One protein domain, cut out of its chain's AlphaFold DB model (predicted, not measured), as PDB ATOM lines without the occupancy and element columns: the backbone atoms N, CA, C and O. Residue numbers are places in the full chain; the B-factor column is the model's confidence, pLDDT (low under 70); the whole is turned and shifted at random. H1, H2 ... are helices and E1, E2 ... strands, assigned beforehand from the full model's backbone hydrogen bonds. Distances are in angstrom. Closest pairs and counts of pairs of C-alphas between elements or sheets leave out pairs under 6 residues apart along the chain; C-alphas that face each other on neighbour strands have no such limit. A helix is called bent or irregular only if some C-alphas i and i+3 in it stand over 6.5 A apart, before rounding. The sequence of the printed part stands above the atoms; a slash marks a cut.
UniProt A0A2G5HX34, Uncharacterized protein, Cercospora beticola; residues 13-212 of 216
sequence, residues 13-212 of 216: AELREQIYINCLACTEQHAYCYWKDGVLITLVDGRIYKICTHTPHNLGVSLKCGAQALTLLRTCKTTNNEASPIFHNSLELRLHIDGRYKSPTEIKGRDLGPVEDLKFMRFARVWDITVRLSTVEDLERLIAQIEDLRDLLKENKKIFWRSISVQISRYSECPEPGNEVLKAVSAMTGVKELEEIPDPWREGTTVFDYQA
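What this domain is: This is residues 13 to 212 of the 216 residues of an uncharacterized protein of Cercospora beticola (UniProt A0A2G5HX34). A twisted sheet of eight strands makes a wall with helices H5 and H6 side by side over one face, two layers, while H1, H2 and H3 cluster near the ends where E1, E3 and E5 begin. The printed part has 200 residues, with six named helices and eight named strands in the order H1 E1 E2 H2 H3 E3 E4 H4 E5 H5 E6 H6 E7 E8. The class is mixed, helices and strands; the mixed sheet runs E4 E2 E1 E3 E5 E6 E8 E7. It is compact, with a radius of gyration of the C-alphas of 17.3 A and spans of 55 by 44 by 30 A.

How they stand to each other: Start at H1, residues 13 to 24; its residues 17 to 21 alone touch H3, residues 77 to 90, closest at the C-alphas of Tyr 20 and Ala 83, 6.5 A. H2, residues 70 to 75, touches H3 only at the corner and only grazes the sheet. E1, residues 38 to 44, and E2, residues 47 to 51, form a hairpin, N 42 to O 49 being 2.8 A. Edge strand E4, residues 109 to 114, is antiparallel to E2 (N 50 to O 110, 2.8 A). Parallel neighbours follow from E1: E3, residues 92 to 98 (N 41 to O 94, 2.9 A), E5, residues 126 to 133 (N 95 to O 128, 2.8 A), and E6, residues 160 to 169 (N 129 to O 163, 2.9 A). E8, residues 205 to 211, is antiparallel to E6 (N 166 to O 208, 2.8 A) and forms a hairpin with edge strand E7, residues 195 to 198 (N 195 to O 209, 2.8 A). H5, residues 136 to 153, lies over E3 at a height over the sheet of 8.1 A; H6, residues 175 to 189, lies on the same face over E5 and E6, at 9.5 A. They touch at a shallow tilt of 8 degrees, the same way, closest at the C-alphas of Arg 150 and Met 188, 5.0 A. E5, H5, E6 is a strand-helix-strand unit, a helix between parallel neighbour strands; E6, H6, E7 is a split one, with E8 between; both crossovers are right-handed. H4, residues 119 to 122, only just touches H3 and H5, with 3 pairs of C-alphas within 8 A each. Every O i to N i+4 pair is within hydrogen-bond range in H1, H2 and H6, but 8 of 10 in H3 and 12 of 14 in H5; H4 is too short for one.

Where its parts are: Find C-alpha 13 at (77.391, 9.047, 21.895), where H1 begins. From C-alpha 160 at (56.630, -1.553, 34.649), E6 runs 27.2 A; H5 measures 26.1 A. E8 ends at C-alpha 211, (50.912, 1.845, 43.432). H5 is irregular, C-alphas 137 and 140 being 7.4 A apart, and H3 only just, C-alphas 82 and 85 being 6.8 A apart.

The domain as a whole: The C-alphas farthest apart, those of Ala 13 and Glu 173, are 56.3 A apart. The printed part has no cut; look for the long links at residues 25 to 37 and 52 to 69. The mean pLDDT of the printed part is 74.5, with 76 residues under 70, among them 21 to 39 and 51 to 75.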
ATOM      1  N   ALA A  13      78.687   9.690  21.656       71.19
ATOM      2  CA  ALA A  13      77.391   9.047  21.895       71.19
ATOM      3  C   ALA A  13      76.742   9.519  23.206       71.19
ATOM      4  O   ALA A  13      75.549   9.805  23.236       71.19
ATOM      5  N   GLU A  14      77.547   9.719  24.244       64.56
ATOM      6  CA  GLU A  14      77.134  10.173  25.572       64.56
ATOM      7  C   GLU A  14      76.566  11.602  25.530       64.56
ATOM      8  O   GLU A  14      75.574  11.918  26.185       64.56
ATOM      9  N   LEU A  15      77.152  12.478  24.705       69.31
ATOM     10  CA  LEU A  15      76.639  13.836  24.505       69.31
ATOM     11  C   LEU A  15      75.360  13.839  23.664       69.31
ATOM     12  O   LEU A  15      74.458  14.635  23.926       69.31
ATOM     13  N   ARG A  16      75.243  12.940  22.678       76.94
ATOM     14  CA  ARG A  16      73.995  12.762  21.917       76.94
ATOM     15  C   ARG A  16      72.875  12.237  22.811       76.94
ATOM     16  O   ARG A  16      71.764  12.750  22.728       76.94
ATOM     17  N   GLU A  17      73.178  11.310  23.713       68.12
ATOM     18  CA  GLU A  17      72.250  10.807  24.725       68.12
ATOM     19  C   GLU A  17      71.727  11.921  25.634       68.12
ATOM     20  O   GLU A  17      70.511  12.090  25.762       68.12
ATOM     21  N   GLN A  18      72.619  12.750  26.182       65.25
ATOM     22  CA  GLN A  18      72.203  13.905  26.978       65.25
ATOM     23  C   GLN A  18      71.332  14.877  26.176       65.25
ATOM     24  O   GLN A  18      70.357  15.399  26.716       65.25
ATOM     25  N   ILE A  19      71.629  15.104  24.892       71.75
ATOM     26  CA  ILE A  19      70.789  15.931  24.012       71.75
ATOM     27  C   ILE A  19      69.403  15.302  23.842       71.75
ATOM     28  O   ILE A  19      68.401  15.995  23.998       71.75
ATOM     29  N   TYR A  20      69.316  13.998  23.567       72.19
ATOM     30  CA  TYR A  20      68.039  13.307  23.384       72.19
ATOM     31  C   TYR A  20      67.162  13.359  24.636       72.19
ATOM     32  O   TYR A  20      65.974  13.668  24.526       72.19
ATOM     33  N   ILE A  21      67.749  13.128  25.813       65.00
ATOM     34  CA  ILE A  21      67.050  13.226  27.099       65.00
ATOM     35  C   ILE A  21      66.584  14.668  27.337       65.00
ATOM     36  O   ILE A  21      65.403  14.891  27.578       65.00
ATOM     37  N   ASN A  22      67.461  15.667  27.183       65.62
ATOM     38  CA  ASN A  22      67.113  17.077  27.407       65.62
ATOM     39  C   ASN A  22      66.064  17.617  26.425       65.62
ATOM     40  O   ASN A  22      65.277  18.493  26.778       65.62
ATOM     41  N   CYS A  23      66.031  17.131  25.184       65.25
ATOM     42  CA  CYS A  23      65.042  17.590  24.210       65.25
ATOM     43  C   CYS A  23      63.634  17.006  24.438       65.25
ATOM     44  O   CYS A  23      62.678  17.500  23.823       65.25
ATOM     45  N   LEU A  24      63.503  15.973  25.278       60.47
ATOM     46  CA  LEU A  24      62.235  15.303  25.594       60.47
ATOM     47  C   LEU A  24      61.797  15.456  27.054       60.47
ATOM     48  O   LEU A  24      60.596  15.451  27.317       60.47
ATOM     49  N   ALA A  25      62.732  15.633  27.982       56.44
ATOM     50  CA  ALA A  25      62.452  15.871  29.391       56.44
ATOM     51  C   ALA A  25      62.246  17.366  29.678       56.44
ATOM     52  O   ALA A  25      62.743  18.239  28.962       56.44
ATOM     53  N   CYS A  26      61.510  17.673  30.745       55.94
ATOM     54  CA  CYS A  26      61.473  19.029  31.275       55.94
ATOM     55  C   CYS A  26      62.632  19.254  32.238       55.94
ATOM     56  O   CYS A  26      62.740  18.545  33.233       55.94
ATOM     57  N   THR A  27      63.463  20.262  31.977       51.41
ATOM     58  CA  THR A  27      64.605  20.610  32.838       51.41
ATOM     59  C   THR A  27      64.451  21.949  33.559       51.41
ATOM     60  O   THR A  27      65.352  22.373  34.280       51.41
ATOM     61  N   GLU A  28      63.305  22.623  33.412       51.38
ATOM     62  CA  GLU A  28      63.033  23.881  34.114       51.38
ATOM     63  C   GLU A  28      62.794  23.639  35.617       51.38
ATOM     64  O   GLU A  28      61.818  23.001  36.007       51.38
ATOM     65  N   GLN A  29      63.662  24.202  36.468       45.31
ATOM     66  CA  GLN A  29      63.604  24.079  37.935       45.31
ATOM     67  C   GLN A  29      62.422  24.814  38.601       45.31
ATOM     68  O   GLN A  29      62.134  24.554  39.766       45.31
ATOM     69  N   HIS A  30      61.745  25.738  37.906       45.09
ATOM     70  CA  HIS A  30      60.751  26.645  38.512       45.09
ATOM     71  C   HIS A  30      59.288  26.327  38.201       45.09
ATOM     72  O   HIS A  30      58.392  26.998  38.713       45.09
ATOM     73  N   ALA A  31      59.006  25.352  37.348       39.28
ATOM     74  CA  ALA A  31      57.630  25.053  36.996       39.28
ATOM     75  C   ALA A  31      57.077  24.002  37.961       39.28
ATOM     76  O   ALA A  31      57.742  23.003  38.228       39.28
ATOM     77  N   TYR A  32      55.822  24.169  38.391       39.97
ATOM     78  CA  TYR A  32      54.918  23.103  38.857       39.97
ATOM     79  C   TYR A  32      54.638  22.109  37.719       39.97
ATOM     80  O   TYR A  32      53.513  21.793  37.340       39.97
ATOM     81  N   CYS A  33      55.720  21.685  37.091       43.81
ATOM     82  CA  CYS A  33      55.776  20.747  36.032       43.81
ATOM     83  C   CYS A  33      55.549  19.408  36.722       43.81
ATOM     84  O   CYS A  33      56.459  18.863  37.344       43.81
ATOM     85  N   TYR A  34      54.363  18.832  36.548       42.75
ATOM     86  CA  TYR A  34      54.096  17.406  36.774       42.75
ATOM     87  C   TYR A  34      55.007  16.463  35.933       42.75
ATOM     88  O   TYR A  34      54.641  15.318  35.694       42.75
ATOM     89  N   TRP A  35      56.168  16.928  35.456       50.00
ATOM     90  CA  TRP A  35      57.061  16.354  34.441       50.00
ATOM     91  C   TRP A  35      58.476  16.124  34.964       50.00
ATOM     92  O   TRP A  35      59.361  15.786  34.179       50.00
ATOM     93  N   LYS A  36      58.729  16.345  36.263       45.72
ATOM     94  CA  LYS A  36      59.990  15.902  36.851       45.72
ATOM     95  C   LYS A  36      60.103  14.395  36.584       45.72
ATOM     96  O   LYS A  36      59.216  13.642  36.991       45.72
ATOM     97  N   ASP A  37      61.133  14.030  35.827       51.56
ATOM     98  CA  ASP A  37      61.512  12.664  35.455       51.56
ATOM     99  C   ASP A  37      60.604  11.935  34.429       51.56
ATOM    100  O   ASP A  37      60.834  10.764  34.151       51.56
ATOM    101  N   GLY A  38      59.636  12.605  33.773       60.78
ATOM    102  CA  GLY A  38      58.757  11.928  32.799       60.78
ATOM    103  C   GLY A  38      57.990  12.807  31.799       60.78
ATOM    104  O   GLY A  38      58.015  14.038  31.852       60.78
ATOM    105  N   VAL A  39      57.284  12.162  30.864       67.69
ATOM    106  CA  VAL A  39      56.479  12.806  29.809       67.69
ATOM    107  C   VAL A  39      54.992  12.557  30.046       67.69
ATOM    108  O   VAL A  39      54.529  11.425  29.939       67.69
ATOM    109  N   LEU A  40      54.240  13.629  30.328       70.06
ATOM    110  CA  LEU A  40      52.780  13.591  30.410       70.06
ATOM    111  C   LEU A  40      52.151  13.735  29.021       70.06
ATOM    112  O   LEU A  40      52.351  14.727  28.315       70.06
ATOM    113  N   ILE A  41      51.337  12.760  28.653       75.25
ATOM    114  CA  ILE A  41      50.580  12.729  27.407       75.25
ATOM    115  C   ILE A  41      49.126  12.366  27.684       75.25
ATOM    116  O   ILE A  41      48.799  11.745  28.693       75.25
ATOM    117  N   THR A  42      48.241  12.772  26.785       78.44
ATOM    118  CA  THR A  42      46.831  12.394  26.814       78.44
ATOM    119  C   THR A  42      46.469  11.693  25.519       78.44
ATOM    120  O   THR A  42      46.782  12.204  24.445       78.44
ATOM    121  N   LEU A  43      45.809  10.544  25.630       81.69
ATOM    122  CA  LEU A  43      45.194   9.848  24.504       81.69
ATOM    123  C   LEU A  43      43.752  10.334  24.353       81.69
ATOM    124  O   LEU A  43      42.992  10.300  25.320       81.69
ATOM    125  N   VAL A  44      43.423  10.824  23.156       80.12
ATOM    126  CA  VAL A  44      42.064  11.187  22.739       80.12
ATOM    127  C   VAL A  44      41.870  10.738  21.293       80.12
ATOM    128  O   VAL A  44      42.595  11.196  20.411       80.12
ATOM    129  N   ASP A  45      40.903   9.857  21.043       80.25
ATOM    130  CA  ASP A  45      40.518   9.379  19.699       80.25
ATOM    131  C   ASP A  45      41.689   8.830  18.879       80.25
ATOM    132  O   ASP A  45      41.928   9.234  17.740       80.25
ATOM    133  N   GLY A  46      42.486   7.951  19.491       78.50
ATOM    134  CA  GLY A  46      43.652   7.360  18.831       78.50
ATOM    135  C   GLY A  46      44.789   8.355  18.578       78.50
ATOM    136  O   GLY A  46      45.786   8.006  17.953       78.50
ATOM    137  N   ARG A  47      44.684   9.601  19.057       82.06
ATOM    138  CA  ARG A  47      45.720  10.629  18.917       82.06
ATOM    139  C   ARG A  47      46.315  10.991  20.261       82.06
ATOM    140  O   ARG A  47      45.631  11.079  21.280       82.06
ATOM    141  N   ILE A  48      47.616  11.237  20.248       77.69
ATOM    142  CA  ILE A  48      48.368  11.568  21.446       77.69
ATOM    143  C   ILE A  48      48.634  13.064  21.474       77.69
ATOM    144  O   ILE A  48      49.233  13.639  20.564       77.69
ATOM    145  N   TYR A  49      48.239  13.692  22.571       74.81
ATOM    146  CA  TYR A  49      48.425  15.108  22.819       74.81
ATOM    147  C   TYR A  49      49.391  15.313  23.973       74.81
ATOM    148  O   TYR A  49      49.274  14.707  25.035       74.81
ATOM    149  N   LYS A  50      50.324  16.242  23.799       71.88
ATOM    150  CA  LYS A  50      51.131  16.762  24.896       71.88
ATOM    151  C   LYS A  50      50.405  17.939  25.531       71.88
ATOM    152  O   LYS A  50      50.352  19.010  24.928       71.88
ATOM    153  N   ILE A  51      49.874  17.766  26.738       66.69
ATOM    154  CA  ILE A  51      49.097  18.816  27.407       66.69
ATOM    155  C   ILE A  51      49.981  20.010  27.791       66.69
ATOM    156  O   ILE A  51      51.090  19.867  28.313       66.69
ATOM    157  N   CYS A  52      49.464  21.209  27.554       59.69
ATOM    158  CA  CYS A  52      50.002  22.460  28.059       59.69
ATOM    159  C   CYS A  52      49.641  22.567  29.542       59.69
ATOM    160  O   CYS A  52      48.516  22.897  29.896       59.69
ATOM    161  N   THR A  53      50.588  22.263  30.417       51.12
ATOM    162  CA  THR A  53      50.364  22.249  31.878       51.12
ATOM    163  C   THR A  53      51.008  23.433  32.590       51.12
ATOM    164  O   THR A  53      50.907  23.553  33.806       51.12
ATOM    165  N   HIS A  54      51.665  24.329  31.852       45.41
ATOM    166  CA  HIS A  54      52.231  25.540  32.429       45.41
ATOM    167  C   HIS A  54      51.146  26.624  32.460       45.41
ATOM    168  O   HIS A  54      50.854  27.244  31.438       45.41
ATOM    169  N   THR A  55      50.597  26.894  33.641       42.84
ATOM    170  CA  THR A  55      50.163  28.244  34.023       42.84
ATOM    171  C   THR A  55      51.265  28.837  34.894       42.84
ATOM    172  O   THR A  55      51.232  28.666  36.112       42.84
ATOM    173  N   PRO A  56      52.304  29.469  34.316       36.88
ATOM    174  CA  PRO A  56      53.238  30.224  35.129       36.88
ATOM    175  C   PRO A  56      52.462  31.397  35.712       36.88
ATOM    176  O   PRO A  56      51.696  32.047  35.000       36.88
ATOM    177  N   HIS A  57      52.677  31.678  36.991       36.12
ATOM    178  CA  HIS A  57      51.902  32.675  37.717       36.12
ATOM    179  C   HIS A  57      51.903  34.084  37.103       36.12
ATOM    180  O   HIS A  57      51.108  34.870  37.578       36.12
ATOM    181  N   ASN A  58      52.704  34.413  36.072       33.94
ATOM    182  CA  ASN A  58      52.668  35.723  35.398       33.94
ATOM    183  C   ASN A  58      53.223  35.778  33.943       33.94
ATOM    184  O   ASN A  58      53.481  36.873  33.454       33.94
ATOM    185  N   LEU A  59      53.449  34.664  33.221       36.62
ATOM    186  CA  LEU A  59      54.182  34.697  31.925       36.62
ATOM    187  C   LEU A  59      53.662  33.747  30.818       36.62
ATOM    188  O   LEU A  59      54.449  33.176  30.070       36.62
ATOM    189  N   GLY A  60      52.342  33.583  30.678       43.72
ATOM    190  CA  GLY A  60      51.739  32.903  29.516       43.72
ATOM    191  C   GLY A  60      52.035  31.397  29.365       43.72
ATOM    192  O   GLY A  60      52.829  30.801  30.081       43.72
ATOM    193  N   VAL A  61      51.346  30.734  28.434       46.09
ATOM    194  CA  VAL A  61      51.434  29.274  28.236       46.09
ATOM    195  C   VAL A  61      52.782  28.891  27.602       46.09
ATOM    196  O   VAL A  61      53.056  29.267  26.464       46.09
ATOM    197  N   SER A  62      53.622  28.109  28.293       48.28
ATOM    198  CA  SER A  62      54.861  27.573  27.699       48.28
ATOM    199  C   SER A  62      54.596  26.262  26.952       48.28
ATOM    200  O   SER A  62      54.280  25.233  27.546       48.28
ATOM    201  N   LEU A  63      54.759  26.299  25.625       51.19
ATOM    202  CA  LEU A  63      54.643  25.147  24.715       51.19
ATOM    203  C   LEU A  63      55.974  24.395  24.509       51.19
ATOM    204  O   LEU A  63      56.042  23.450  23.720       51.19
ATOM    205  N   LYS A  64      57.064  24.849  25.146       50.81
ATOM    206  CA  LYS A  64      58.437  24.531  24.714       50.81
ATOM    207  C   LYS A  64      59.090  23.345  25.418       50.81
ATOM    208  O   LYS A  64      60.049  22.805  24.874       50.81
ATOM    209  N   CYS A  65      58.596  22.937  26.581       54.75
ATOM    210  CA  CYS A  65      59.184  21.839  27.347       54.75
ATOM    211  C   CYS A  65      58.946  20.485  26.641       54.75
ATOM    212  O   CYS A  65      57.825  20.229  26.210       54.75
ATOM    213  N   GLY A  66      59.978  19.646  26.471       53.56
ATOM    214  CA  GLY A  66      59.912  18.240  26.014       53.56
ATOM    215  C   GLY A  66      59.344  17.939  24.613       53.56
ATOM    216  O   GLY A  66      59.320  16.792  24.178       53.56
ATOM    217  N   ALA A  67      58.855  18.943  23.879       54.44
ATOM    218  CA  ALA A  67      58.205  18.757  22.576       54.44
ATOM    219  C   ALA A  67      59.146  18.978  21.381       54.44
ATOM    220  O   ALA A  67      58.748  18.796  20.227       54.44
ATOM    221  N   GLN A  68      60.371  19.440  21.639       58.44
ATOM    222  CA  GLN A  68      61.291  19.891  20.596       58.44
ATOM    223  C   GLN A  68      61.908  18.707  19.840       58.44
ATOM    224  O   GLN A  68      62.078  18.796  18.625       58.44
ATOM    225  N   ALA A  69      62.146  17.570  20.510       59.00
ATOM    226  CA  ALA A  69      62.668  16.367  19.854       59.00
ATOM    227  C   ALA A  69      61.613  15.413  19.284       59.00
ATOM    228  O   ALA A  69      61.958  14.599  18.434       59.00
ATOM    229  N   LEU A  70      60.332  15.519  19.655       61.78
ATOM    230  CA  LEU A  70      59.309  14.583  19.159       61.78
ATOM    231  C   LEU A  70      59.188  14.609  17.625       61.78
ATOM    232  O   LEU A  70      59.075  13.565  16.986       61.78
ATOM    233  N   THR A  71      59.317  15.786  17.005       60.03
ATOM    234  CA  THR A  71      59.358  15.922  15.539       60.03
ATOM    235  C   THR A  71      60.650  15.350  14.933       60.03
ATOM    236  O   THR A  71      60.611  14.782  13.840       60.03
ATOM    237  N   LEU A  72      61.783  15.423  15.643       60.91
ATOM    238  CA  LEU A  72      63.060  14.845  15.198       60.91
ATOM    239  C   LEU A  72      63.004  13.311  15.168       60.91
ATOM    240  O   LEU A  72      63.515  12.699  14.230       60.91
ATOM    241  N   LEU A  73      62.318  12.694  16.135       61.31
ATOM    242  CA  LEU A  73      62.122  11.241  16.170       61.31
ATOM    243  C   LEU A  73      61.230  10.727  15.044       61.31
ATOM    244  O   LEU A  73      61.425   9.603  14.586       61.31
ATOM    245  N   ARG A  74      60.268  11.533  14.583       63.50
ATOM    246  CA  ARG A  74      59.374  11.154  13.477       63.50
ATOM    247  C   ARG A  74      60.042  11.289  12.109       63.50
ATOM    248  O   ARG A  74      59.768  10.498  11.216       63.50
ATOM    249  N   THR A  75      60.917  12.277  11.938       63.66
ATOM    250  CA  THR A  75      61.424  12.679  10.613       63.66
ATOM    251  C   THR A  75      62.780  12.078  10.234       63.66
ATOM    252  O   THR A  75      63.121  12.071   9.052       63.66
ATOM    253  N   CYS A  76      63.554  11.530  11.181       72.00
ATOM    254  CA  CYS A  76      64.868  10.943  10.899       72.00
ATOM    255  C   CYS A  76      65.005   9.508  11.432       72.00
ATOM    256  O   CYS A  76      65.145   9.295  12.636       72.00
ATOM    257  N   LYS A  77      65.053   8.518  10.526       74.88
ATOM    258  CA  LYS A  77      65.209   7.088  10.869       74.88
ATOM    259  C   LYS A  77      66.490   6.802  11.663       74.88
ATOM    260  O   LYS A  77      66.455   6.022  12.606       74.88
ATOM    261  N   THR A  78      67.603   7.441  11.307       78.12
ATOM    262  CA  THR A  78      68.892   7.246  11.990       78.12
ATOM    263  C   THR A  78      68.846   7.758  13.427       78.12
ATOM    264  O   THR A  78      69.183   7.014  14.342       78.12
ATOM    265  N   THR A  79      68.353   8.985  13.636       74.56
ATOM    266  CA  THR A  79      68.170   9.556  14.980       74.56
ATOM    267  C   THR A  79      67.183   8.733  15.800       74.56
ATOM    268  O   THR A  79      67.425   8.481  16.972       74.56
ATOM    269  N   ASN A  80      66.086   8.274  15.189       73.44
ATOM    270  CA  ASN A  80      65.107   7.417  15.851       73.44
ATOM    271  C   ASN A  80      65.745   6.111  16.347       73.44
ATOM    272  O   ASN A  80      65.565   5.757  17.508       73.44
ATOM    273  N   ASN A  81      66.523   5.432  15.503       76.38
ATOM    274  CA  ASN A  81      67.167   4.169  15.864       76.38
ATOM    275  C   ASN A  81      68.193   4.329  16.997       76.38
ATOM    276  O   ASN A  81      68.252   3.473  17.872       76.38
ATOM    277  N   GLU A  82      68.994   5.400  16.982       76.44
ATOM    278  CA  GLU A  82      69.994   5.657  18.030       76.44
ATOM    279  C   GLU A  82      69.344   6.069  19.355       76.44
ATOM    280  O   GLU A  82      69.755   5.618  20.421       76.44
ATOM    281  N   ALA A  83      68.314   6.907  19.291       72.50
ATOM    282  CA  ALA A  83      67.714   7.486  20.480       72.50
ATOM    283  C   ALA A  83      66.655   6.570  21.125       72.50
ATOM    284  O   ALA A  83      66.432   6.652  22.329       72.50
ATOM    285  N   SER A  84      66.045   5.651  20.361       71.50
ATOM    286  CA  SER A  84      65.020   4.723  20.868       71.50
ATOM    287  C   SER A  84      65.472   3.947  22.114       71.50
ATOM    288  O   SER A  84      64.804   4.071  23.136       71.50
ATOM    289  N   PRO A  85      66.619   3.236  22.128       69.75
ATOM    290  CA  PRO A  85      67.073   2.521  23.326       69.75
ATOM    291  C   PRO A  85      67.234   3.414  24.564       69.75
ATOM    292  O   PRO A  85      66.897   2.994  25.669       69.75
ATOM    293  N   ILE A  86      67.710   4.650  24.379       68.25
ATOM    294  CA  ILE A  86      67.864   5.639  25.454       68.25
ATOM    295  C   ILE A  86      66.489   6.007  26.014       68.25
ATOM    296  O   ILE A  86      66.296   6.014  27.225       68.25
ATOM    297  N   PHE A  87      65.496   6.232  25.154       67.12
ATOM    298  CA  PHE A  87      64.131   6.504  25.610       67.12
ATOM    299  C   PHE A  87      63.514   5.323  26.335       67.12
ATOM    300  O   PHE A  87      62.835   5.513  27.336       67.12
ATOM    301  N   HIS A  88      63.763   4.105  25.867       68.69
ATOM    302  CA  HIS A  88      63.201   2.917  26.502       68.69
ATOM    303  C   HIS A  88      63.710   2.765  27.939       68.69
ATOM    304  O   HIS A  88      62.967   2.320  28.810       68.69
ATOM    305  N   ASN A  89      64.963   3.150  28.189       66.31
ATOM    306  CA  ASN A  89      65.600   2.994  29.492       66.31
ATOM    307  C   ASN A  89      65.405   4.200  30.420       66.31
ATOM    308  O   ASN A  89      65.378   4.007  31.633       66.31
ATOM    309  N   SER A  90      65.265   5.406  29.864       65.62
ATOM    310  CA  SER A  90      65.318   6.657  30.630       65.62
ATOM    311  C   SER A  90      63.996   7.427  30.670       65.62
ATOM    312  O   SER A  90      63.892   8.392  31.422       65.62
ATOM    313  N   LEU A  91      62.996   7.059  29.857       69.19
ATOM    314  CA  LEU A  91      61.718   7.772  29.799       69.19
ATOM    315  C   LEU A  91      60.667   7.111  30.691       69.19
ATOM    316  O   LEU A  91      60.264   5.969  30.462       69.19
ATOM    317  N   GLU A  92      60.157   7.876  31.648       74.88
ATOM    318  CA  GLU A  92      58.927   7.546  32.358       74.88
ATOM    319  C   GLU A  92      57.742   8.203  31.641       74.88
ATOM    320  O   GLU A  92      57.750   9.409  31.375       74.88
ATOM    321  N   LEU A  93      56.719   7.424  31.300       75.50
ATOM    322  CA  LEU A  93      55.511   7.934  30.658       75.50
ATOM    323  C   LEU A  93      54.389   8.085  31.670       75.50
ATOM    324  O   LEU A  93      54.064   7.150  32.390       75.50
ATOM    325  N   ARG A  94      53.755   9.256  31.665       78.75
ATOM    326  CA  ARG A  94      52.490   9.498  32.355       78.75
ATOM    327  C   ARG A  94      51.409   9.648  31.303       78.75
ATOM    328  O   ARG A  94      51.452  10.588  30.512       78.75
ATOM    329  N   LEU A  95      50.458   8.730  31.254       83.06
ATOM    330  CA  LEU A  95      49.385   8.748  30.272       83.06
ATOM    331  C   LEU A  95      48.046   9.018  30.946       83.06
ATOM    332  O   LEU A  95      47.635   8.297  31.846       83.06
ATOM    333  N   HIS A  96      47.331  10.020  30.453       83.12
ATOM    334  CA  HIS A  96      45.936  10.247  30.799       83.12
ATOM    335  C   HIS A  96      45.028   9.793  29.650       83.12
ATOM    336  O   HIS A  96      45.191  10.250  28.519       83.12
ATOM    337  N   ILE A  97      44.049   8.943  29.935       83.12
ATOM    338  CA  ILE A  97      43.007   8.522  28.998       83.12
ATOM    339  C   ILE A  97      41.684   9.092  29.507       83.12
ATOM    340  O   ILE A  97      41.213   8.730  30.585       83.12
ATOM    341  N   ASP A  98      41.109  10.031  28.760       76.75
ATOM    342  CA  ASP A  98      39.803  10.627  29.063       76.75
ATOM    343  C   ASP A  98      38.786  10.032  28.084       76.75
ATOM    344  O   ASP A  98      39.014  10.059  26.873       76.75
ATOM    345  N   GLY A  99      37.678   9.490  28.593       64.88
ATOM    346  CA  GLY A  99      36.583   9.020  27.739       64.88
ATOM    347  C   GLY A  99      35.852  10.167  27.039       64.88
ATOM    348  O   GLY A  99      35.320   9.985  25.946       64.88
ATOM    349  N   ARG A 100      35.885  11.367  27.636       69.12
ATOM    350  CA  ARG A 100      35.165  12.532  27.123       69.12
ATOM    351  C   ARG A 100      35.674  12.957  25.763       69.12
ATOM    352  O   ARG A 100      36.880  13.128  25.563       69.12
ATOM    353  N   TYR A 101      34.734  13.310  24.891       55.12
ATOM    354  CA  TYR A 101      35.066  14.121  23.729       55.12
ATOM    355  C   TYR A 101      35.619  15.463  24.171       55.12
ATOM    356  O   TYR A 101      34.924  16.292  24.754       55.12
ATOM    357  N   LYS A 102      36.897  15.666  23.870       62.75
ATOM    358  CA  LYS A 102      37.473  16.992  23.754       62.75
ATOM    359  C   LYS A 102      37.815  17.147  22.294       62.75
ATOM    360  O   LYS A 102      38.671  16.427  21.781       62.75
ATOM    361  N   SER A 103      37.153  18.086  21.634       49.06
ATOM    362  CA  SER A 103      37.592  18.526  20.321       49.06
ATOM    363  C   SER A 103      39.095  18.842  20.382       49.06
ATOM    364  O   SER A 103      39.586  19.326  21.410       49.06
ATOM    365  N   PRO A 104      39.856  18.622  19.299       54.28
ATOM    366  CA  PRO A 104      41.277  18.975  19.256       54.28
ATOM    367  C   PRO A 104      41.554  20.435  19.661       54.28
ATOM    368  O   PRO A 104      42.649  20.757  20.112       54.28
ATOM    369  N   THR A 105      40.551  21.308  19.530       57.78
ATOM    370  CA  THR A 105      40.547  22.711  19.963       57.78
ATOM    371  C   THR A 105      40.342  22.919  21.469       57.78
ATOM    372  O   THR A 105      40.815  23.914  22.014       57.78
ATOM    373  N   GLU A 106      39.662  22.005  22.162       63.12
ATOM    374  CA  GLU A 106      39.470  22.024  23.622       63.12
ATOM    375  C   GLU A 106      40.654  21.409  24.372       63.12
ATOM    376  O   GLU A 106      40.920  21.749  25.531       63.12
ATOM    377  N   ILE A 107      41.407  20.528  23.710       64.88
ATOM    378  CA  ILE A 107      42.672  20.027  24.232       64.88
ATOM    379  C   ILE A 107      43.702  21.149  24.114       64.88
ATOM    380  O   ILE A 107      44.302  21.377  23.067       64.88
ATOM    381  N   LYS A 108      43.952  21.842  25.227       67.06
ATOM    382  CA  LYS A 108      45.089  22.762  25.358       67.06
ATOM    383  C   LYS A 108      46.387  21.952  25.355       67.06
ATOM    384  O   LYS A 108      46.960  21.693  26.408       67.06
ATOM    385  N   GLY A 109      46.823  21.500  24.184       68.31
ATOM    386  CA  GLY A 109      47.966  20.615  24.013       68.31
ATOM    387  C   GLY A 109      48.477  20.585  22.577       68.31
ATOM    388  O   GLY A 109      47.780  20.957  21.638       68.31
ATOM    389  N   ARG A 110      49.721  20.143  22.401       70.31
ATOM    390  CA  ARG A 110      50.305  19.914  21.077       70.31
ATOM    391  C   ARG A 110      49.956  18.506  20.610       70.31
ATOM    392  O   ARG A 110      50.342  17.549  21.276       70.31
ATOM    393  N   ASP A 111      49.289  18.390  19.465       75.38
ATOM    394  CA  ASP A 111      49.081  17.108  18.787       75.38
ATOM    395  C   ASP A 111      50.441  16.512  18.380       75.38
ATOM    396  O   ASP A 111      51.239  17.148  17.680       75.38
ATOM    397  N   LEU A 112      50.729  15.313  18.878       68.88
ATOM    398  CA  LEU A 112      51.948  14.567  18.587       68.88
ATOM    399  C   LEU A 112      51.768  13.587  17.426       68.88
ATOM    400  O   LEU A 112      52.775  13.133  16.877       68.88
ATOM    401  N   GLY A 113      50.532  13.336  17.000       73.94
ATOM    402  CA  GLY A 113      50.141  12.414  15.944       73.94
ATOM    403  C   GLY A 113      49.294  11.237  16.446       73.94
ATOM    404  O   GLY A 113      48.986  11.148  17.637       73.94
ATOM    405  N   PRO A 114      48.931  10.329  15.525       78.50
ATOM    406  CA  PRO A 114      48.286   9.063  15.859       78.50
ATOM    407  C   PRO A 114      49.142   8.220  16.808       78.50
ATOM    408  O   PRO A 114      50.376   8.260  16.744       78.50
ATOM    409  N   VAL A 115      48.499   7.451  17.679       78.25
ATOM    410  CA  VAL A 115      49.161   6.619  18.687       78.25
ATOM    411  C   VAL A 115      50.046   5.546  18.040       78.25
ATOM    412  O   VAL A 115      51.157   5.291  18.511       78.25
ATOM    413  N   GLU A 116      49.632   4.991  16.899       75.00
ATOM    414  CA  GLU A 116      50.379   3.972  16.161       75.00
ATOM    415  C   GLU A 116      51.724   4.475  15.612       75.00
ATOM    416  O   GLU A 116      52.677   3.692  15.506       75.00
ATOM    417  N   ASP A 117      51.835   5.777  15.330       71.56
ATOM    418  CA  ASP A 117      53.046   6.419  14.809       71.56
ATOM    419  C   ASP A 117      54.102   6.661  15.896       71.56
ATOM    420  O   ASP A 117      55.293   6.837  15.600       71.56
ATOM    421  N   LEU A 118      53.693   6.695  17.166       69.38
ATOM    422  CA  LEU A 118      54.561   7.052  18.283       69.38
ATOM    423  C   LEU A 118      55.338   5.840  18.792       69.38
ATOM    424  O   LEU A 118      55.127   5.329  19.889       69.38
ATOM    425  N   LYS A 119      56.317   5.407  17.993       69.00
ATOM    426  CA  LYS A 119      57.172   4.245  18.298       69.00
ATOM    427  C   LYS A 119      57.843   4.301  19.670       69.00
ATOM    428  O   LYS A 119      58.048   3.253  20.264       69.00
ATOM    429  N   PHE A 120      58.159   5.494  20.176       69.31
ATOM    430  CA  PHE A 120      58.771   5.636  21.499       69.31
ATOM    431  C   PHE A 120      57.846   5.145  22.625       69.31
ATOM    432  O   PHE A 120      58.339   4.643  23.629       69.31
ATOM    433  N   MET A 121      56.519   5.244  22.456       74.38
ATOM    434  CA  MET A 121      55.559   4.745  23.443       74.38
ATOM    435  C   MET A 121      55.604   3.226  23.521       74.38
ATOM    436  O   MET A 121      55.633   2.683  24.616       74.38
ATOM    437  N   ARG A 122      55.704   2.539  22.376       74.44
ATOM    438  CA  ARG A 122      55.704   1.066  22.315       74.44
ATOM    439  C   ARG A 122      56.698   0.437  23.274       74.44
ATOM    440  O   ARG A 122      56.441  -0.637  23.781       74.44
ATOM    441  N   PHE A 123      57.814   1.097  23.538       71.44
ATOM    442  CA  PHE A 123      58.935   0.513  24.258       71.44
ATOM    443  C   PHE A 123      59.301   1.263  25.542       71.44
ATOM    444  O   PHE A 123      60.333   0.972  26.147       71.44
ATOM    445  N   ALA A 124      58.485   2.231  25.964       78.06
ATOM    446  CA  ALA A 124      58.678   2.878  27.252       78.06
ATOM    447  C   ALA A 124      58.571   1.844  28.379       78.06
ATOM    448  O   ALA A 124      57.682   0.984  28.371       78.06
ATOM    449  N   ARG A 125      59.505   1.915  29.328       82.31
ATOM    450  CA  ARG A 125      59.603   0.951  30.423       82.31
ATOM    451  C   ARG A 125      58.690   1.315  31.583       82.31
ATOM    452  O   ARG A 125      57.967   0.449  32.044       82.31
ATOM    453  N   VAL A 126      58.710   2.557  32.058       85.88
ATOM    454  CA  VAL A 126      57.971   2.964  33.265       85.88
ATOM    455  C   VAL A 126      56.712   3.725  32.876       85.88
ATOM    456  O   VAL A 126      56.797   4.693  32.123       85.88
ATOM    457  N   TRP A 127      55.566   3.294  33.402       88.44
ATOM    458  CA  TRP A 127      54.261   3.873  33.097       88.44
ATOM    459  C   TRP A 127      53.484   4.251  34.353       88.44
ATOM    460  O   TRP A 127      53.259   3.421  35.232       88.44
ATOM    461  N   ASP A 128      53.006   5.489  34.367       86.12
ATOM    462  CA  ASP A 128      51.899   5.946  35.193       86.12
ATOM    463  C   ASP A 128      50.687   6.130  34.277       86.12
ATOM    464  O   ASP A 128      50.793   6.795  33.244       86.12
ATOM    465  N   ILE A 129      49.534   5.577  34.631       88.81
ATOM    466  CA  ILE A 129      48.316   5.744  33.839       88.81
ATOM    467  C   ILE A 129      47.169   6.267  34.694       88.81
ATOM    468  O   ILE A 129      46.953   5.831  35.821       88.81
ATOM    469  N   THR A 130      46.416   7.209  34.141       88.25
ATOM    470  CA  THR A 130      45.155   7.688  34.695       88.25
ATOM    471  C   THR A 130      44.065   7.501  33.656       88.25
ATOM    472  O   THR A 130      44.172   8.028  32.552       88.25
ATOM    473  N   VAL A 131      43.018   6.766  33.999       90.25
ATOM    474  CA  VAL A 131      41.870   6.486  33.133       90.25
ATOM    475  C   VAL A 131      40.647   7.130  33.760       90.25
ATOM    476  O   VAL A 131      40.424   6.982  34.959       90.25
ATOM    477  N   ARG A 132      39.851   7.863  32.982       89.12
ATOM    478  CA  ARG A 132      38.689   8.580  33.510       89.12
ATOM    479  C   ARG A 132      37.426   8.311  32.704       89.12
ATOM    480  O   ARG A 132      37.341   8.715  31.544       89.12
ATOM    481  N   LEU A 133      36.421   7.755  33.379       90.31
ATOM    482  CA  LEU A 133      35.042   7.669  32.905       90.31
ATOM    483  C   LEU A 133      34.215   8.765  33.588       90.31
ATOM    484  O   LEU A 133      34.007   8.730  34.800       90.31
ATOM    485  N   SER A 134      33.793   9.777  32.823       85.62
ATOM    486  CA  SER A 134      33.044  10.914  33.382       85.62
ATOM    487  C   SER A 134      31.533  10.744  33.281       85.62
ATOM    488  O   SER A 134      30.832  11.167  34.201       85.62
ATOM    489  N   THR A 135      31.047  10.162  32.188       86.88
ATOM    490  CA  THR A 135      29.642   9.807  31.977       86.88
ATOM    491  C   THR A 135      29.564   8.453  31.269       86.88
ATOM    492  O   THR A 135      30.564   7.973  30.736       86.88
ATOM    493  N   VAL A 136      28.396   7.808  31.294       88.00
ATOM    494  CA  VAL A 136      28.217   6.463  30.718       88.00
ATOM    495  C   VAL A 136      28.292   6.490  29.190       88.00
ATOM    496  O   VAL A 136      28.759   5.535  28.580       88.00
ATOM    497  N   GLU A 137      27.913   7.603  28.563       88.81
ATOM    498  CA  GLU A 137      27.963   7.794  27.109       88.81
ATOM    499  C   GLU A 137      29.394   7.733  26.550       88.81
ATOM    500  O   GLU A 137      29.589   7.422  25.378       88.81
ATOM    501  N   ASP A 138      30.401   7.988  27.389       88.62
ATOM    502  CA  ASP A 138      31.813   7.914  27.015       88.62
ATOM    503  C   ASP A 138      32.382   6.480  27.072       88.62
ATOM    504  O   ASP A 138      33.539   6.268  26.695       88.62
ATOM    505  N   LEU A 139      31.613   5.498  27.565       91.06
ATOM    506  CA  LEU A 139      32.096   4.148  27.878       91.06
ATOM    507  C   LEU A 139      32.724   3.455  26.668       91.06
ATOM    508  O   LEU A 139      33.904   3.114  26.713       91.06
ATOM    509  N   GLU A 140      31.958   3.258  25.594       91.25
ATOM    510  CA  GLU A 140      32.407   2.489  24.421       91.25
ATOM    511  C   GLU A 140      33.705   3.061  23.846       91.25
ATOM    512  O   GLU A 140      34.651   2.339  23.528       91.25
ATOM    513  N   ARG A 141      33.783   4.390  23.792       89.19
ATOM    514  CA  ARG A 141      34.963   5.101  23.320       89.19
ATOM    515  C   ARG A 141      36.150   4.952  24.264       89.19
ATOM    516  O   ARG A 141      37.281   4.803  23.804       89.19
ATOM    517  N   LEU A 142      35.932   5.048  25.573       91.25
ATOM    518  CA  LEU A 142      36.998   4.857  26.550       91.25
ATOM    519  C   LEU A 142      37.579   3.444  26.447       91.25
ATOM    520  O   LEU A 142      38.799   3.297  26.434       91.25
ATOM    521  N   ILE A 143      36.718   2.433  26.312       94.06
ATOM    522  CA  ILE A 143      37.128   1.041  26.113       94.06
ATOM    523  C   ILE A 143      37.954   0.905  24.834       94.06
ATOM    524  O   ILE A 143      39.077   0.417  24.914       94.06
ATOM    525  N   ALA A 144      37.475   1.421  23.697       91.50
ATOM    526  CA  ALA A 144      38.213   1.365  22.433       91.50
ATOM    527  C   ALA A 144      39.631   1.958  22.553       91.50
ATOM    528  O   ALA A 144      40.604   1.338  22.132       91.50
ATOM    529  N   GLN A 145      39.782   3.106  23.224       90.62
ATOM    530  CA  GLN A 145      41.097   3.722  23.447       90.62
ATOM    531  C   GLN A 145      42.025   2.872  24.329       90.62
ATOM    532  O   GLN A 145      43.239   2.847  24.109       90.62
ATOM    533  N   ILE A 146      41.478   2.193  25.342       93.50
ATOM    534  CA  ILE A 146      42.243   1.269  26.191       93.50
ATOM    535  C   ILE A 146      42.683   0.047  25.377       93.50
ATOM    536  O   ILE A 146      43.818  -0.407  25.523       93.50
ATOM    537  N   GLU A 147      41.822  -0.472  24.502       92.31
ATOM    538  CA  GLU A 147      42.148  -1.611  23.640       92.31
ATOM    539  C   GLU A 147      43.205  -1.268  22.589       92.31
ATOM    540  O   GLU A 147      44.169  -2.022  22.441       92.31
ATOM    541  N   ASP A 148      43.104  -0.106  21.941       89.00
ATOM    542  CA  ASP A 148      44.120   0.388  21.004       89.00
ATOM    543  C   ASP A 148      45.490   0.503  21.684       89.00
ATOM    544  O   ASP A 148      46.526   0.103  21.139       89.00
ATOM    545  N   LEU A 149      45.508   1.019  22.917       89.06
ATOM    546  CA  LEU A 149      46.731   1.114  23.701       89.06
ATOM    547  C   LEU A 149      47.262  -0.269  24.098       89.06
ATOM    548  O   LEU A 149      48.463  -0.512  23.977       89.06
ATOM    549  N   ARG A 150      46.400  -1.192  24.537       91.44
ATOM    550  CA  ARG A 150      46.786  -2.583  24.821       91.44
ATOM    551  C   ARG A 150      47.460  -3.215  23.606       91.44
ATOM    552  O   ARG A 150      48.521  -3.826  23.739       91.44
ATOM    553  N   ASP A 151      46.883  -3.033  22.427       89.50
ATOM    554  CA  ASP A 151      47.387  -3.605  21.185       89.50
ATOM    555  C   ASP A 151      48.719  -2.992  20.744       89.50
ATOM    556  O   ASP A 151      49.582  -3.708  20.229       89.50
ATOM    557  N   LEU A 152      48.927  -1.697  20.993       85.38
ATOM    558  CA  LEU A 152      50.212  -1.025  20.803       85.38
ATOM    559  C   LEU A 152      51.298  -1.594  21.730       85.38
ATOM    560  O   LEU A 152      52.456  -1.728  21.327       85.38
ATOM    561  N   LEU A 153      50.929  -1.891  22.978       87.44
ATOM    562  CA  LEU A 153      51.847  -2.286  24.046       87.44
ATOM    563  C   LEU A 153      52.117  -3.796  24.107       87.44
ATOM    564  O   LEU A 153      53.083  -4.202  24.752       87.44
ATOM    565  N   LYS A 154      51.340  -4.630  23.404       86.00
ATOM    566  CA  LYS A 154      51.415  -6.105  23.468       86.00
ATOM    567  C   LYS A 154      52.801  -6.704  23.205       86.00
ATOM    568  O   LYS A 154      53.112  -7.792  23.683       86.00
ATOM    569  N   GLU A 155      53.638  -6.019  22.429       80.62
ATOM    570  CA  GLU A 155      54.992  -6.478  22.090       80.62
ATOM    571  C   GLU A 155      56.022  -6.155  23.187       80.62
ATOM    572  O   GLU A 155      57.109  -6.743  23.220       80.62
ATOM    573  N   ASN A 156      55.701  -5.246  24.110       82.44
ATOM    574  CA  ASN A 156      56.620  -4.779  25.137       82.44
ATOM    575  C   ASN A 156      56.497  -5.586  26.427       82.44
ATOM    576  O   ASN A 156      55.651  -5.358  27.283       82.44
ATOM    577  N   LYS A 157      57.440  -6.513  26.590       78.25
ATOM    578  CA  LYS A 157      57.528  -7.405  27.755       78.25
ATOM    579  C   LYS A 157      58.217  -6.783  28.975       78.25
ATOM    580  O   LYS A 157      58.460  -7.490  29.947       78.25
ATOM    581  N   LYS A 158      58.615  -5.509  28.907       83.50
ATOM    582  CA  LYS A 158      59.395  -4.828  29.954       83.50
ATOM    583  C   LYS A 158      58.626  -3.696  30.634       83.50
ATOM    584  O   LYS A 158      59.233  -2.925  31.370       83.50
ATOM    585  N   ILE A 159      57.324  -3.584  30.378       88.06
ATOM    586  CA  ILE A 159      56.484  -2.556  30.990       88.06
ATOM    587  C   ILE A 159      56.449  -2.766  32.504       88.06
ATOM    588  O   ILE A 159      56.110  -3.839  33.000       88.06
ATOM    589  N   PHE A 160      56.788  -1.709  33.222       89.88
ATOM    590  CA  PHE A 160      56.630  -1.553  34.649       89.88
ATOM    591  C   PHE A 160      55.552  -0.498  34.894       89.88
ATOM    592  O   PHE A 160      55.771   0.698  34.686       89.88
ATOM    593  N   TRP A 161      54.381  -0.951  35.332       91.19
ATOM    594  CA  TRP A 161      53.309  -0.075  35.789       91.19
ATOM    595  C   TRP A 161      53.655   0.415  37.189       91.19
ATOM    596  O   TRP A 161      53.591  -0.351  38.149       91.19
ATOM    597  N   ARG A 162      54.067   1.679  37.298       89.81
ATOM    598  CA  ARG A 162      54.393   2.307  38.578       89.81
ATOM    599  C   ARG A 162      53.129   2.725  39.314       89.81
ATOM    600  O   ARG A 162      53.010   2.430  40.499       89.81
ATOM    601  N   SER A 163      52.199   3.361  38.609       89.69
ATOM    602  CA  SER A 163      50.894   3.723  39.160       89.69
ATOM    603  C   SER A 163      49.774   3.563  38.137       89.69
ATOM    604  O   SER A 163      49.961   3.890  36.963       89.69
ATOM    605  N   ILE A 164      48.604   3.117  38.584       93.19
ATOM    606  CA  ILE A 164      47.381   3.026  37.780       93.19
ATOM    607  C   ILE A 164      46.263   3.665  38.594       93.19
ATOM    608  O   ILE A 164      45.989   3.199  39.689       93.19
ATOM    609  N   SER A 165      45.605   4.680  38.046       90.88
ATOM    610  CA  SER A 165      44.466   5.347  38.678       90.88
ATOM    611  C   SER A 165      43.267   5.326  37.738       90.88
ATOM    612  O   SER A 165      43.352   5.816  36.612       90.88
ATOM    613  N   VAL A 166      42.141   4.767  38.169       91.94
ATOM    614  CA  VAL A 166      40.888   4.731  37.408       91.94
ATOM    615  C   VAL A 166      39.848   5.561  38.149       91.94
ATOM    616  O   VAL A 166      39.474   5.242  39.270       91.94
ATOM    617  N   GLN A 167      39.389   6.647  37.532       90.56
ATOM    618  CA  GLN A 167      38.436   7.595  38.106       90.56
ATOM    619  C   GLN A 167      37.073   7.410  37.449       90.56
ATOM    620  O   GLN A 167      36.941   7.613  36.238       90.56
ATOM    621  N   ILE A 168      36.064   7.053  38.239       89.81
ATOM    622  CA  ILE A 168      34.734   6.710  37.740       89.81
ATOM    623  C   ILE A 168      33.698   7.595  38.424       89.81
ATOM    624  O   ILE A 168      33.447   7.482  39.624       89.81
ATOM    625  N   SER A 169      33.096   8.500  37.655       88.12
ATOM    626  CA  SER A 169      31.970   9.303  38.129       88.12
ATOM    627  C   SER A 169      30.728   8.431  38.321       88.12
ATOM    628  O   SER A 169      30.406   7.608  37.470       88.12
ATOM    629  N   ARG A 170      29.992   8.681  39.403       84.38
ATOM    630  CA  ARG A 170      28.719   8.053  39.787       84.38
ATOM    631  C   ARG A 170      28.760   6.524  39.837       84.38
ATOM    632  O   ARG A 170      27.752   5.867  39.589       84.38
ATOM    633  N   TYR A 171      29.911   5.953  40.195       83.81
ATOM    634  CA  TYR A 171      30.090   4.499  40.262       83.81
ATOM    635  C   TYR A 171      29.099   3.816  41.217       83.81
ATOM    636  O   TYR A 171      28.558   2.765  40.891       83.81
ATOM    637  N   SER A 172      28.807   4.434  42.365       82.75
ATOM    638  CA  SER A 172      27.842   3.908  43.341       82.75
ATOM    639  C   SER A 172      26.397   3.875  42.828       82.75
ATOM    640  O   SER A 172      25.592   3.104  43.345       82.75
ATOM    641  N   GLU A 173      26.059   4.706  41.838       86.69
ATOM    642  CA  GLU A 173      24.723   4.761  41.232       86.69
ATOM    643  C   GLU A 173      24.567   3.722  40.112       86.69
ATOM    644  O   GLU A 173      23.496   3.136  39.967       86.69
ATOM    645  N   CYS A 174      25.621   3.497  39.321       86.25
ATOM    646  CA  CYS A 174      25.635   2.552  38.204       86.25
ATOM    647  C   CYS A 174      27.046   1.953  38.037       86.25
ATOM    648  O   CYS A 174      27.892   2.530  37.343       86.25
ATOM    649  N   PRO A 175      27.340   0.819  38.696       90.50
ATOM    650  CA  PRO A 175      28.685   0.252  38.721       90.50
ATOM    651  C   PRO A 175      29.061  -0.500  37.437       90.50
ATOM    652  O   PRO A 175      30.246  -0.723  37.188       90.50
ATOM    653  N   GLU A 176      28.099  -0.916  36.610       94.50
ATOM    654  CA  GLU A 176      28.330  -1.781  35.447       94.50
ATOM    655  C   GLU A 176      29.295  -1.161  34.418       94.50
ATOM    656  O   GLU A 176      30.304  -1.811  34.122       94.50
ATOM    657  N   PRO A 177      29.107   0.098  33.963       92.25
ATOM    658  CA  PRO A 177      30.066   0.778  33.087       92.25
ATOM    659  C   PRO A 177      31.463   0.870  33.704       92.25
ATOM    660  O   PRO A 177      32.476   0.666  33.036       92.25
ATOM    661  N   GLY A 178      31.531   1.143  35.011       91.69
ATOM    662  CA  GLY A 178      32.801   1.223  35.717       91.69
ATOM    663  C   GLY A 178      33.532  -0.118  35.762       91.69
ATOM    664  O   GLY A 178      34.735  -0.181  35.517       91.69
ATOM    665  N   ASN A 179      32.798  -1.208  35.989       94.62
ATOM    666  CA  ASN A 179      33.341  -2.564  35.997       94.62
ATOM    667  C   ASN A 179      33.900  -2.976  34.630       94.62
ATOM    668  O   ASN A 179      34.890  -3.706  34.570       94.62
ATOM    669  N   GLU A 180      33.300  -2.522  33.531       95.88
ATOM    670  CA  GLU A 180      33.840  -2.737  32.184       95.88
ATOM    671  C   GLU A 180      35.173  -2.013  31.981       95.88
ATOM    672  O   GLU A 180      36.136  -2.622  31.506       95.88
ATOM    673  N   VAL A 181      35.279  -0.757  32.429       94.69
ATOM    674  CA  VAL A 181      36.542  -0.002  32.388       94.69
ATOM    675  C   VAL A 181      37.617  -0.688  33.228       94.69
ATOM    676  O   VAL A 181      38.732  -0.889  32.747       94.69
ATOM    677  N   LEU A 182      37.289  -1.113  34.452       95.44
ATOM    678  CA  LEU A 182      38.219  -1.833  35.328       95.44
ATOM    679  C   LEU A 182      38.717  -3.135  34.682       95.44
ATOM    680  O   LEU A 182      39.915  -3.420  34.714       95.44
ATOM    681  N   LYS A 183      37.831  -3.896  34.025       96.12
ATOM    682  CA  LYS A 183      38.206  -5.105  33.270       96.12
ATOM    683  C   LYS A 183      39.146  -4.789  32.110       96.12
ATOM    684  O   LYS A 183      40.137  -5.497  31.938       96.12
ATOM    685  N   ALA A 184      38.871  -3.741  31.335       95.94
ATOM    686  CA  ALA A 184      39.728  -3.339  30.221       95.94
ATOM    687  C   ALA A 184      41.120  -2.899  30.702       95.94
ATOM    688  O   ALA A 184      42.135  -3.339  30.156       95.94
ATOM    689  N   VAL A 185      41.184  -2.103  31.776       95.56
ATOM    690  CA  VAL A 185      42.448  -1.691  32.406       95.56
ATOM    691  C   VAL A 185      43.212  -2.899  32.944       95.56
ATOM    692  O   VAL A 185      44.418  -3.011  32.713       95.56
ATOM    693  N   SER A 186      42.531  -3.840  33.598       95.25
ATOM    694  CA  SER A 186      43.154  -5.072  34.088       95.25
ATOM    695  C   SER A 186      43.699  -5.934  32.945       95.25
ATOM    696  O   SER A 186      44.836  -6.400  33.010       95.25
ATOM    697  N   ALA A 187      42.950  -6.077  31.849       94.38
ATOM    698  CA  ALA A 187      43.388  -6.815  30.665       94.38
ATOM    699  C   ALA A 187      44.613  -6.181  29.984       94.38
ATOM    700  O   ALA A 187      45.460  -6.896  29.455       94.38
ATOM    701  N   MET A 188      44.716  -4.850  29.996       94.06
ATOM    702  CA  MET A 188      45.857  -4.127  29.435       94.06
ATOM    703  C   MET A 188      47.099  -4.192  30.330       94.06
ATOM    704  O   MET A 188      48.213  -4.358  29.837       94.06
ATOM    705  N   THR A 189      46.920  -4.019  31.638       92.81
ATOM    706  CA  THR A 189      48.038  -3.832  32.575       92.81
ATOM    707  C   THR A 189      48.507  -5.135  33.220       92.81
ATOM    708  O   THR A 189      49.644  -5.222  33.678       92.81
ATOM    709  N   GLY A 190      47.646  -6.155  33.265       92.25
ATOM    710  CA  GLY A 190      47.853  -7.386  34.028       92.25
ATOM    711  C   GLY A 190      47.634  -7.230  35.539       92.25
ATOM    712  O   GLY A 190      47.703  -8.226  36.262       92.25
ATOM    713  N   VAL A 191      47.353  -6.016  36.028       91.31
ATOM    714  CA  VAL A 191      47.052  -5.745  37.439       91.31
ATOM    715  C   VAL A 191      45.596  -6.117  37.709       91.31
ATOM    716  O   VAL A 191      44.685  -5.632  37.041       91.31
ATOM    717  N   LYS A 192      45.376  -7.040  38.650       85.94
ATOM    718  CA  LYS A 192      44.048  -7.622  38.920       85.94
ATOM    719  C   LYS A 192      43.253  -6.885  39.987       85.94
ATOM    720  O   LYS A 192      42.030  -6.920  39.944       85.94
ATOM    721  N   GLU A 193      43.941  -6.253  40.925       86.62
ATOM    722  CA  GLU A 193      43.325  -5.599  42.072       86.62
ATOM    723  C   GLU A 193      43.794  -4.148  42.109       86.62
ATOM    724  O   GLU A 193      44.994  -3.870  42.140       86.62
ATOM    725  N   LEU A 194      42.821  -3.244  42.043       90.62
ATOM    726  CA  LEU A 194      42.987  -1.825  42.309       90.62
ATOM    727  C   LEU A 194      42.255  -1.544  43.622       90.62
ATOM    728  O   LEU A 194      41.129  -2.011  43.809       90.62
ATOM    729  N   GLU A 195      42.892  -0.816  44.526       90.94
ATOM    730  CA  GLU A 195      42.305  -0.424  45.800       90.94
ATOM    731  C   GLU A 195      41.256   0.662  45.562       90.94
ATOM    732  O   GLU A 195      41.537   1.675  44.922       90.94
ATOM    733  N   GLU A 196      40.040   0.455  46.064       90.81
ATOM    734  CA  GLU A 196      39.007   1.484  46.030       90.81
ATOM    735  C   GLU A 196      39.309   2.554  47.083       90.81
ATOM    736  O   GLU A 196      39.304   2.299  48.287       90.81
ATOM    737  N   ILE A 197      39.547   3.771  46.612       84.31
ATOM    738  CA  ILE A 197      39.793   4.956  47.416       84.31
ATOM    739  C   ILE A 197      38.607   5.908  47.208       84.31
ATOM    740  O   ILE A 197      38.362   6.367  46.085       84.31
ATOM    741  N   PRO A 198      37.868   6.258  48.274       67.62
ATOM    742  CA  PRO A 198      36.875   7.322  48.198       67.62
ATOM    743  C   PRO A 198      37.579   8.634  47.823       67.62
ATOM    744  O   PRO A 198      38.505   9.032  48.528       67.62
ATOM    745  N   ASP A 199      37.173   9.315  46.744       67.25
ATOM    746  CA  ASP A 199      37.716  10.643  46.417       67.25
ATOM    747  C   ASP A 199      37.060  11.689  47.333       67.25
ATOM    748  O   ASP A 199      35.872  11.984  47.175       67.25
ATOM    749  N   PRO A 200      37.794  12.287  48.291       57.00
ATOM    750  CA  PRO A 200      37.200  13.258  49.202       57.00
ATOM    751  C   PRO A 200      36.928  14.610  48.522       57.00
ATOM    752  O   PRO A 200      36.259  15.459  49.108       57.00
ATOM    753  N   TRP A 201      37.443  14.841  47.306       60.78
ATOM    754  CA  TRP A 201      37.397  16.136  46.621       60.78
ATOM    755  C   TRP A 201      36.357  16.208  45.499       60.78
ATOM    756  O   TRP A 201      36.066  17.303  45.010       60.78
ATOM    757  N   ARG A 202      35.805  15.071  45.064       62.97
ATOM    758  CA  ARG A 202      34.771  15.006  44.025       62.97
ATOM    759  C   ARG A 202      33.617  14.136  44.481       62.97
ATOM    760  O   ARG A 202      33.648  12.916  44.347       62.97
ATOM    761  N   GLU A 203      32.577  14.800  44.966       64.56
ATOM    762  CA  GLU A 203      31.321  14.161  45.343       64.56
ATOM    763  C   GLU A 203      30.813  13.272  44.193       64.56
ATOM    764  O   GLU A 203      30.688  13.709  43.045       64.56
ATOM    765  N   GLY A 204      30.616  11.988  44.492       74.75
ATOM    766  CA  GLY A 204      30.172  10.985  43.528       74.75
ATOM    767  C   GLY A 204      31.250  10.408  42.607       74.75
ATOM    768  O   GLY A 204      30.884   9.666  41.710       74.75
ATOM    769  N   THR A 205      32.549  10.698  42.759       84.19
ATOM    770  CA  THR A 205      33.612   9.981  42.017       84.19
ATOM    771  C   THR A 205      34.249   8.906  42.892       84.19
ATOM    772  O   THR A 205      34.733   9.199  43.981       84.19
ATOM    773  N   THR A 206      34.307   7.677  42.389       89.50
ATOM    774  CA  THR A 206      35.082   6.591  43.002       89.50
ATOM    775  C   THR A 206      36.414   6.463  42.273       89.50
ATOM    776  O   THR A 206      36.457   6.496  41.038       89.50
ATOM    777  N   VAL A 207      37.510   6.351  43.023       89.56
ATOM    778  CA  VAL A 207      38.855   6.172  42.472       89.56
ATOM    779  C   VAL A 207      39.334   4.772  42.804       89.56
ATOM    780  O   VAL A 207      39.251   4.345  43.944       89.56
ATOM    781  N   PHE A 208      39.852   4.065  41.811       92.19
ATOM    782  CA  PHE A 208      40.510   2.777  41.985       92.19
ATOM    783  C   PHE A 208      41.988   2.956  41.673       92.19
ATOM    784  O   PHE A 208      42.330   3.326  40.548       92.19
ATOM    785  N   ASP A 209      42.854   2.735  42.653       91.81
ATOM    786  CA  ASP A 209      44.275   3.052  42.543       91.81
ATOM    787  C   ASP A 209      45.163   1.825  42.758       91.81
ATOM    788  O   ASP A 209      44.841   0.891  43.488       91.81
ATOM    789  N   TYR A 210      46.315   1.834  42.109       92.50
ATOM    790  CA  TYR A 210      47.395   0.891  42.335       92.50
ATOM    791  C   TYR A 210      48.714   1.646  42.326       92.50
ATOM    792  O   TYR A 210      48.989   2.431  41.416       92.50
ATOM    793  N   GLN A 211      49.550   1.342  43.314       90.56
ATOM    794  CA  GLN A 211      50.912   1.845  43.432       90.56
ATOM    795  C   GLN A 211      51.859   0.657  43.564       90.56
ATOM    796  O   GLN A 211      51.692  -0.200  44.434       90.56
ATOM    797  N   ALA A 212      52.879   0.601  42.711       86.94
ATOM    798  CA  ALA A 212      53.885  -0.442  42.800       86.94
ATOM    799  C   ALA A 212      54.682  -0.303  44.106       86.94
ATOM    800  O   ALA A 212      55.238   0.750  44.417       86.94
TER     801      ALA A 212